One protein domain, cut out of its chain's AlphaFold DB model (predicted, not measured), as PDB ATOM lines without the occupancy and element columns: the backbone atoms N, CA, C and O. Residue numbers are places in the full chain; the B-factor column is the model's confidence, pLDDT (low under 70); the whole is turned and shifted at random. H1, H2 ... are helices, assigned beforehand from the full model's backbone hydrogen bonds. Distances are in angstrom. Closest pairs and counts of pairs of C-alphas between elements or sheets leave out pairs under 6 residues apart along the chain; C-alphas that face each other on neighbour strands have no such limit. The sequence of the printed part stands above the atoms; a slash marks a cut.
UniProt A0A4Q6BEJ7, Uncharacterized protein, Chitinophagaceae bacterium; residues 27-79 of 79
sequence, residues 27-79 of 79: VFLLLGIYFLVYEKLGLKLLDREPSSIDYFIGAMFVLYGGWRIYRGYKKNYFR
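Overview. This is residues 27 to 79 of the 79 residues of an uncharacterized protein of Chitinophagaceae bacterium (UniProt A0A4Q6BEJ7). The model is a lopsided helical hairpin: the short helix H1 packs on the long helix H2, and a looping link, residues 38 to 51, turns the chain round at one end. At the other end residues 70 to 79, the last part of H2 and a tail, stick out past H1 and add to the length. The printed part has 53 residues with two named helices, H1 then H2, and no named strand; its class is all helix. It is loose, with a radius of gyration of the C-alphas of 14.0 A, and spans 48 by 17 by 15 A.

Arrangement. H1, residues 27 to 37, and H2, residues 52 to 74, touch and form a helical hairpin. Their closest C-alphas, those of Gly 32 and Gly 58, are 4.1 A apart. They run opposite ways at a steep tilt of 36 degrees, only just past shallow. In H1 and H2 every O i to N i+4 pair is within hydrogen-bond range.

Along the chain. H1 begins at C-alpha 27, (40.639, 23.928, -33.446), and is 15.2 A long from first to last C-alpha. H2 is 33.0 A long and ends at C-alpha 74, (44.013, 8.590, -23.859).

Size, cuts and confidence. The C-alphas of Asp 47 and Arg 79, the two farthest apart, are 48.4 A apart. The printed part has no cut, and the link from H1 to H2 is long. The pLDDT is under 70 at residues 45 to 48 and 72 to 79.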
ATOM      1  N   VAL A  27      41.194  22.961 -32.485       88.88
ATOM      2  CA  VAL A  27      40.639  23.928 -33.446       88.88
ATOM      3  C   VAL A  27      39.135  23.722 -33.624       88.88
ATOM      4  O   VAL A  27      38.383  24.687 -33.534       88.88
ATOM      5  N   PHE A  28      38.674  22.478 -33.812       88.00
ATOM      6  CA  PHE A  28      37.238  22.187 -33.924       88.00
ATOM      7  C   PHE A  28      36.472  22.545 -32.648       88.00
ATOM      8  O   PHE A  28      35.371  23.082 -32.729       88.00
ATOM      9  N   LEU A  29      37.059  22.291 -31.478       90.50
ATOM     10  CA  LEU A  29      36.440  22.614 -30.196       90.50
ATOM     11  C   LEU A  29      36.351  24.135 -29.992       90.50
ATOM     12  O   LEU A  29      35.280  24.642 -29.668       90.50
ATOM     13  N   LEU A  30      37.437  24.869 -30.255       89.81
ATOM     14  CA  LEU A  30      37.466  26.333 -30.185       89.81
ATOM     15  C   LEU A  30      36.481  26.972 -31.165       89.81
ATOM     16  O   LEU A  30      35.749  27.875 -30.774       89.81
ATOM     17  N   LEU A  31      36.418  26.481 -32.406       89.38
ATOM     18  CA  LEU A  31      35.435  26.938 -33.387       89.38
ATOM     19  C   LEU A  31      34.009  26.641 -32.924       89.38
ATOM     20  O   LEU A  31      33.165  27.525 -32.980       89.38
ATOM     21  N   GLY A  32      33.737  25.435 -32.423       89.12
ATOM     22  CA  GLY A  32      32.422  25.084 -31.895       89.12
ATOM     23  C   GLY A  32      31.988  25.998 -30.746       89.12
ATOM     24  O   GLY A  32      30.873  26.505 -30.761       89.12
ATOM     25  N   ILE A  33      32.880  26.274 -29.785       89.06
ATOM     26  CA  ILE A  33      32.608  27.217 -28.689       89.06
ATOM     27  C   ILE A  33      32.389  28.627 -29.236       89.06
ATOM     28  O   ILE A  33      31.457  29.306 -28.811       89.06
ATOM     29  N   TYR A  34      33.207  29.061 -30.195       86.81
ATOM     30  CA  TYR A  34      33.039  30.354 -30.849       86.81
ATOM     31  C   TYR A  34      31.643  30.473 -31.471       86.81
ATOM     32  O   TYR A  34      30.932  31.426 -31.171       86.81
ATOM     33  N   PHE A  35      31.186  29.458 -32.209       85.00
ATOM     34  CA  PHE A  35      29.828  29.384 -32.759       85.00
ATOM     35  C   PHE A  35      28.711  29.303 -31.701       85.00
ATOM     36  O   PHE A  35      27.559  29.531 -32.031       85.00
ATOM     37  N   LEU A  36      28.995  29.025 -30.428       84.06
ATOM     38  CA  LEU A  36      27.980  29.073 -29.363       84.06
ATOM     39  C   LEU A  36      27.964  30.411 -28.611       84.06
ATOM     40  O   LEU A  36      26.962  30.757 -27.989       84.06
ATOM     41  N   VAL A  37      29.077  31.151 -28.629       86.25
ATOM     42  CA  VAL A  37      29.266  32.373 -27.828       86.25
ATOM     43  C   VAL A  37      29.243  33.644 -28.689       86.25
ATOM     44  O   VAL A  37      28.982  34.720 -28.157       86.25
ATOM     45  N   TYR A  38      29.452  33.549 -30.007       83.38
ATOM     46  CA  TYR A  38      29.505  34.711 -30.906       83.38
ATOM     47  C   TYR A  38      28.222  35.553 -30.885       83.38
ATOM     48  O   TYR A  38      28.316  36.779 -30.845       83.38
ATOM     49  N   GLU A  39      27.043  34.921 -30.821       77.50
ATOM     50  CA  GLU A  39      25.772  35.644 -30.698       77.50
ATOM     51  C   GLU A  39      25.708  36.427 -29.386       77.50
ATOM     52  O   GLU A  39      25.345  37.602 -29.385       77.50
ATOM     53  N   LYS A  40      26.115  35.815 -28.265       79.12
ATOM     54  CA  LYS A  40      26.140  36.505 -26.965       79.12
ATOM     55  C   LYS A  40      27.114  37.681 -26.940       79.12
ATOM     56  O   LYS A  40      26.920  38.608 -26.161       79.12
ATOM     57  N   LEU A  41      28.153  37.637 -27.771       81.12
ATOM     58  CA  LEU A  41      29.119  38.721 -27.944       81.12
ATOM     59  C   LEU A  41      28.634  39.800 -28.928       81.12
ATOM     60  O   LEU A  41      29.356  40.767 -29.159       81.12
ATOM     61  N   GLY A  42      27.441  39.649 -29.518       74.31
ATOM     62  CA  GLY A  42      26.916  40.565 -30.533       74.31
ATOM     63  C   GLY A  42      27.730  40.567 -31.829       74.31
ATOM     64  O   GLY A  42      27.602  41.485 -32.640       74.31
ATOM     65  N   LEU A  43      28.587  39.561 -32.029       75.88
ATOM     66  CA  LEU A  43      29.373  39.413 -33.244       75.88
ATOM     67  C   LEU A  43      28.457  38.864 -34.334       75.88
ATOM     68  O   LEU A  43      27.822  37.829 -34.157       75.88
ATOM     69  N   LYS A  44      28.397  39.540 -35.480       70.62
ATOM     70  CA  LYS A  44      27.698  39.015 -36.654       70.62
ATOM     71  C   LYS A  44      28.661  38.158 -37.459       70.62
ATOM     72  O   LYS A  44      29.645  38.653 -38.005       70.62
ATOM     73  N   LEU A  45      28.385  36.862 -37.532       68.38
ATOM     74  CA  LEU A  45      29.093  35.969 -38.442       68.38
ATOM     75  C   LEU A  45      28.562  36.223 -39.857       68.38
ATOM     76  O   LEU A  45      27.390  35.985 -40.130       68.38
ATOM     77  N   LEU A  46      29.425  36.724 -40.748       68.62
ATOM     78  CA  LEU A  46      29.097  36.969 -42.163       68.62
ATOM     79  C   LEU A  46      27.873  37.886 -42.378       68.62
ATOM     80  O   LEU A  46      27.133  37.703 -43.340       68.62
ATOM     81  N   ASP A  47      27.645  38.848 -41.474       69.88
ATOM     82  CA  ASP A  47      26.479  39.754 -41.497       69.88
ATOM     83  C   ASP A  47      25.105  39.051 -41.486       69.88
ATOM     84  O   ASP A  47      24.068  39.656 -41.764       69.88
ATOM     85  N   ARG A  48      25.078  37.765 -41.123       69.94
ATOM     86  CA  ARG A  48      23.869  36.950 -41.044       69.94
ATOM     87  C   ARG A  48      23.379  36.861 -39.600       69.94
ATOM     88  O   ARG A  48      24.174  36.819 -38.662       69.94
ATOM     89  N   GLU A  49      22.058  36.822 -39.432       73.75
ATOM     90  CA  GLU A  49      21.462  36.561 -38.124       73.75
ATOM     91  C   GLU A  49      21.749  35.127 -37.667       73.75
ATOM     92  O   GLU A  49      21.664  34.195 -38.479       73.75
ATOM     93  N   PRO A  50      22.081  34.943 -36.380       70.00
ATOM     94  CA  PRO A  50      22.367  33.632 -35.834       70.00
ATOM     95  C   PRO A  50      21.152  32.725 -36.013       70.00
ATOM     96  O   PRO A  50      20.039  33.020 -35.576       70.00
ATOM     97  N   SER A  51      21.358  31.610 -36.705       81.69
ATOM     98  CA  SER A  51      20.316  30.618 -36.931       81.69
ATOM     99  C   SER A  51      20.427  29.497 -35.906       81.69
ATOM    100  O   SER A  51      21.522  29.121 -35.487       81.69
ATOM    101  N   SER A  52      19.306  28.854 -35.575       82.25
ATOM    102  CA  SER A  52      19.293  27.619 -34.772       82.25
ATOM    103  C   SER A  52      20.206  26.526 -35.355       82.25
ATOM    104  O   SER A  52      20.708  25.674 -34.625       82.25
ATOM    105  N   ILE A  53      20.452  26.571 -36.669       85.06
ATOM    106  CA  ILE A  53      21.387  25.686 -37.373       85.06
ATOM    107  C   ILE A  53      22.840  25.955 -36.952       85.06
ATOM    108  O   ILE A  53      23.591  25.003 -36.758       85.06
ATOM    109  N   ASP A  54      23.231  27.215 -36.754       84.12
ATOM    110  CA  ASP A  54      24.600  27.583 -36.369       84.12
ATOM    111  C   ASP A  54      24.918  27.077 -34.958       84.12
ATOM    112  O   ASP A  54      25.996  26.534 -34.716       84.12
ATOM    113  N   TYR A  55      23.936  27.139 -34.051       84.62
ATOM    114  CA  TYR A  55      24.026  26.517 -32.728       84.62
ATOM    115  C   TYR A  55      24.152  25.004 -32.791       84.62
ATOM    116  O   TYR A  55      24.958  24.420 -32.067       84.62
ATOM    117  N   PHE A  56      23.361  24.357 -33.648       90.06
ATOM    118  CA  PHE A  56      23.415  22.909 -33.810       90.06
ATOM    119  C   PHE A  56      24.784  22.463 -34.343       90.06
ATOM    120  O   PHE A  56      25.397  21.546 -33.793       90.06
ATOM    121  N   ILE A  57      25.307  23.160 -35.355       88.44
ATOM    122  CA  ILE A  57      26.639  22.911 -35.920       88.44
ATOM    123  C   ILE A  57      27.728  23.192 -34.877       88.44
ATOM    124  O   ILE A  57      28.629  22.369 -34.700       88.44
ATOM    125  N   GLY A  58      27.626  24.301 -34.140       89.38
ATOM    126  CA  GLY A  58      28.537  24.641 -33.048       89.38
ATOM    127  C   GLY A  58      28.576  23.551 -31.976       89.38
ATOM    128  O   GLY A  58      29.651  23.057 -31.631       89.38
ATOM    129  N   ALA A  59      27.409  23.085 -31.523       91.06
ATOM    130  CA  ALA A  59      27.289  21.991 -30.563       91.06
ATOM    131  C   ALA A  59      27.892  20.680 -31.096       91.06
ATOM    132  O   ALA A  59      28.642  20.010 -30.379       91.06
ATOM    133  N   MET A  60      27.642  20.333 -32.364       93.00
ATOM    134  CA  MET A  60      28.268  19.173 -33.009       93.00
ATOM    135  C   MET A  60      29.795  19.292 -33.055       93.00
ATOM    136  O   MET A  60      30.491  18.310 -32.795       93.00
ATOM    137  N   PHE A  61      30.330  20.477 -33.352       91.69
ATOM    138  CA  PHE A  61      31.773  20.722 -33.403       91.69
ATOM    139  C   PHE A  61      32.424  20.653 -32.024       91.69
ATOM    140  O   PHE A  61      33.505  20.074 -31.904       91.69
ATOM    141  N   VAL A  62      31.760  21.146 -30.975       91.75
ATOM    142  CA  VAL A  62      32.233  20.983 -29.592       91.75
ATOM    143  C   VAL A  62      32.242  19.512 -29.190       91.75
ATOM    144  O   VAL A  62      33.255  19.030 -28.684       91.75
ATOM    145  N   LEU A  63      31.159  18.772 -29.451       93.00
ATOM    146  CA  LEU A  63      31.077  17.343 -29.133       93.00
ATOM    147  C   LEU A  63      32.139  16.532 -29.888       93.00
ATOM    148  O   LEU A  63      32.860  15.733 -29.289       93.00
ATOM    149  N   TYR A  64      32.279  16.763 -31.194       89.38
ATOM    150  CA  TYR A  64      33.255  16.069 -32.032       89.38
ATOM    151  C   TYR A  64      34.700  16.450 -31.685       89.38
ATOM    152  O   TYR A  64      35.555  15.572 -31.543       89.38
ATOM    153  N   GLY A  65      34.979  17.744 -31.507       87.25
ATOM    154  CA  GLY A  65      36.280  18.263 -31.091       87.25
ATOM    155  C   GLY A  65      36.683  17.729 -29.719       87.25
ATOM    156  O   GLY A  65      37.780  17.190 -29.569       87.25
ATOM    157  N   GLY A  66      35.763  17.761 -28.751       88.31
ATOM    158  CA  GLY A  66      35.939  17.198 -27.411       88.31
ATOM    159  C   GLY A  66      36.226  15.699 -27.436       88.31
ATOM    160  O   GLY A  66      37.199  15.248 -26.835       88.31
ATOM    161  N   TRP A  67      35.459  14.926 -28.208       85.94
ATOM    162  CA  TRP A  67      35.722  13.501 -28.411       85.94
ATOM    163  C   TRP A  67      37.103  13.241 -29.027       85.94
ATOM    164  O   TRP A  67      37.813  12.320 -28.615       85.94
ATOM    165  N   ARG A  68      37.516  14.054 -30.007       82.25
ATOM    166  CA  ARG A  68      38.820  13.926 -30.672       82.25
ATOM    167  C   ARG A  68      39.971  14.233 -29.716       82.25
ATOM    168  O   ARG A  68      40.957  13.497 -29.723       82.25
ATOM    169  N   ILE A  69      39.820  15.249 -28.864       81.81
ATOM    170  CA  ILE A  69      40.781  15.573 -27.804       81.81
ATOM    171  C   ILE A  69      40.814  14.468 -26.750       81.81
ATOM    172  O   ILE A  69      41.901  14.031 -26.396       81.81
ATOM    173  N   TYR A  70      39.666  13.950 -26.301       81.06
ATOM    174  CA  TYR A  70      39.600  12.840 -25.341       81.06
ATOM    175  C   TYR A  70      40.282  11.573 -25.878       81.06
ATOM    176  O   TYR A  70      41.116  10.961 -25.203       81.06
ATOM    177  N   ARG A  71      39.987  11.202 -27.132       76.06
ATOM    178  CA  ARG A  71      40.652  10.089 -27.825       76.06
ATOM    179  C   ARG A  71      42.157  10.339 -27.963       76.06
ATOM    180  O   ARG A  71      42.936   9.397 -27.835       76.06
ATOM    181  N   GLY A  72      42.545  11.586 -28.227       68.56
ATOM    182  CA  GLY A  72      43.928  12.040 -28.211       68.56
ATOM    183  C   GLY A  72      44.555  11.782 -26.847       68.56
ATOM    184  O   GLY A  72      45.443  10.951 -26.753       68.56
ATOM    185  N   TYR A  73      44.027  12.389 -25.783       67.06
ATOM    186  CA  TYR A  73      44.572  12.367 -24.424       67.06
ATOM    187  C   TYR A  73      44.757  10.950 -23.867       67.06
ATOM    188  O   TYR A  73      45.734  10.666 -23.181       67.06
ATOM    189  N   LYS A  74      43.867  10.012 -24.221       61.00
ATOM    190  CA  LYS A  74      44.013   8.590 -23.859       61.00
ATOM    191  C   LYS A  74      45.211   7.912 -24.540       61.00
ATOM    192  O   LYS A  74      45.764   6.960 -23.999       61.00
ATOM    193  N   LYS A  75      45.652   8.412 -25.696       55.47
ATOM    194  CA  LYS A  75      46.930   8.066 -26.332       55.47
ATOM    195  C   LYS A  75      48.081   8.914 -25.787       55.47
ATOM    196  O   LYS A  75      49.026   9.162 -26.538       55.47
ATOM    197  N   ASN A  76      48.021   9.377 -24.533       52.34
ATOM    198  CA  ASN A  76      49.147  10.045 -23.896       52.34
ATOM    199  C   ASN A  76      50.386   9.160 -24.028       52.34
ATOM    200  O   ASN A  76      50.584   8.166 -23.339       52.34
ATOM    201  N   TYR A  77      51.197   9.592 -24.983       51.09
ATOM    202  CA  TYR A  77      52.482   9.088 -25.424       51.09
ATOM    203  C   TYR A  77      53.571   9.449 -24.399       51.09
ATOM    204  O   TYR A  77      54.756   9.396 -24.706       51.09
ATOM    205  N   PHE A  78      53.159   9.867 -23.196       47.56
ATOM    206  CA  PHE A  78      53.995  10.061 -22.023       47.56
ATOM    207  C   PHE A  78      54.116   8.720 -21.297       47.56
ATOM    208  O   PHE A  78      53.548   8.503 -20.228       47.56
ATOM    209  N   ARG A  79      54.849   7.806 -21.929       43.38
ATOM    210  CA  ARG A  79      55.726   6.882 -21.224       43.38
ATOM    211  C   ARG A  79      57.102   6.989 -21.858       43.38
ATOM    212  O   ARG A  79      57.150   7.070 -23.107       43.38
TER     213      ARG A  79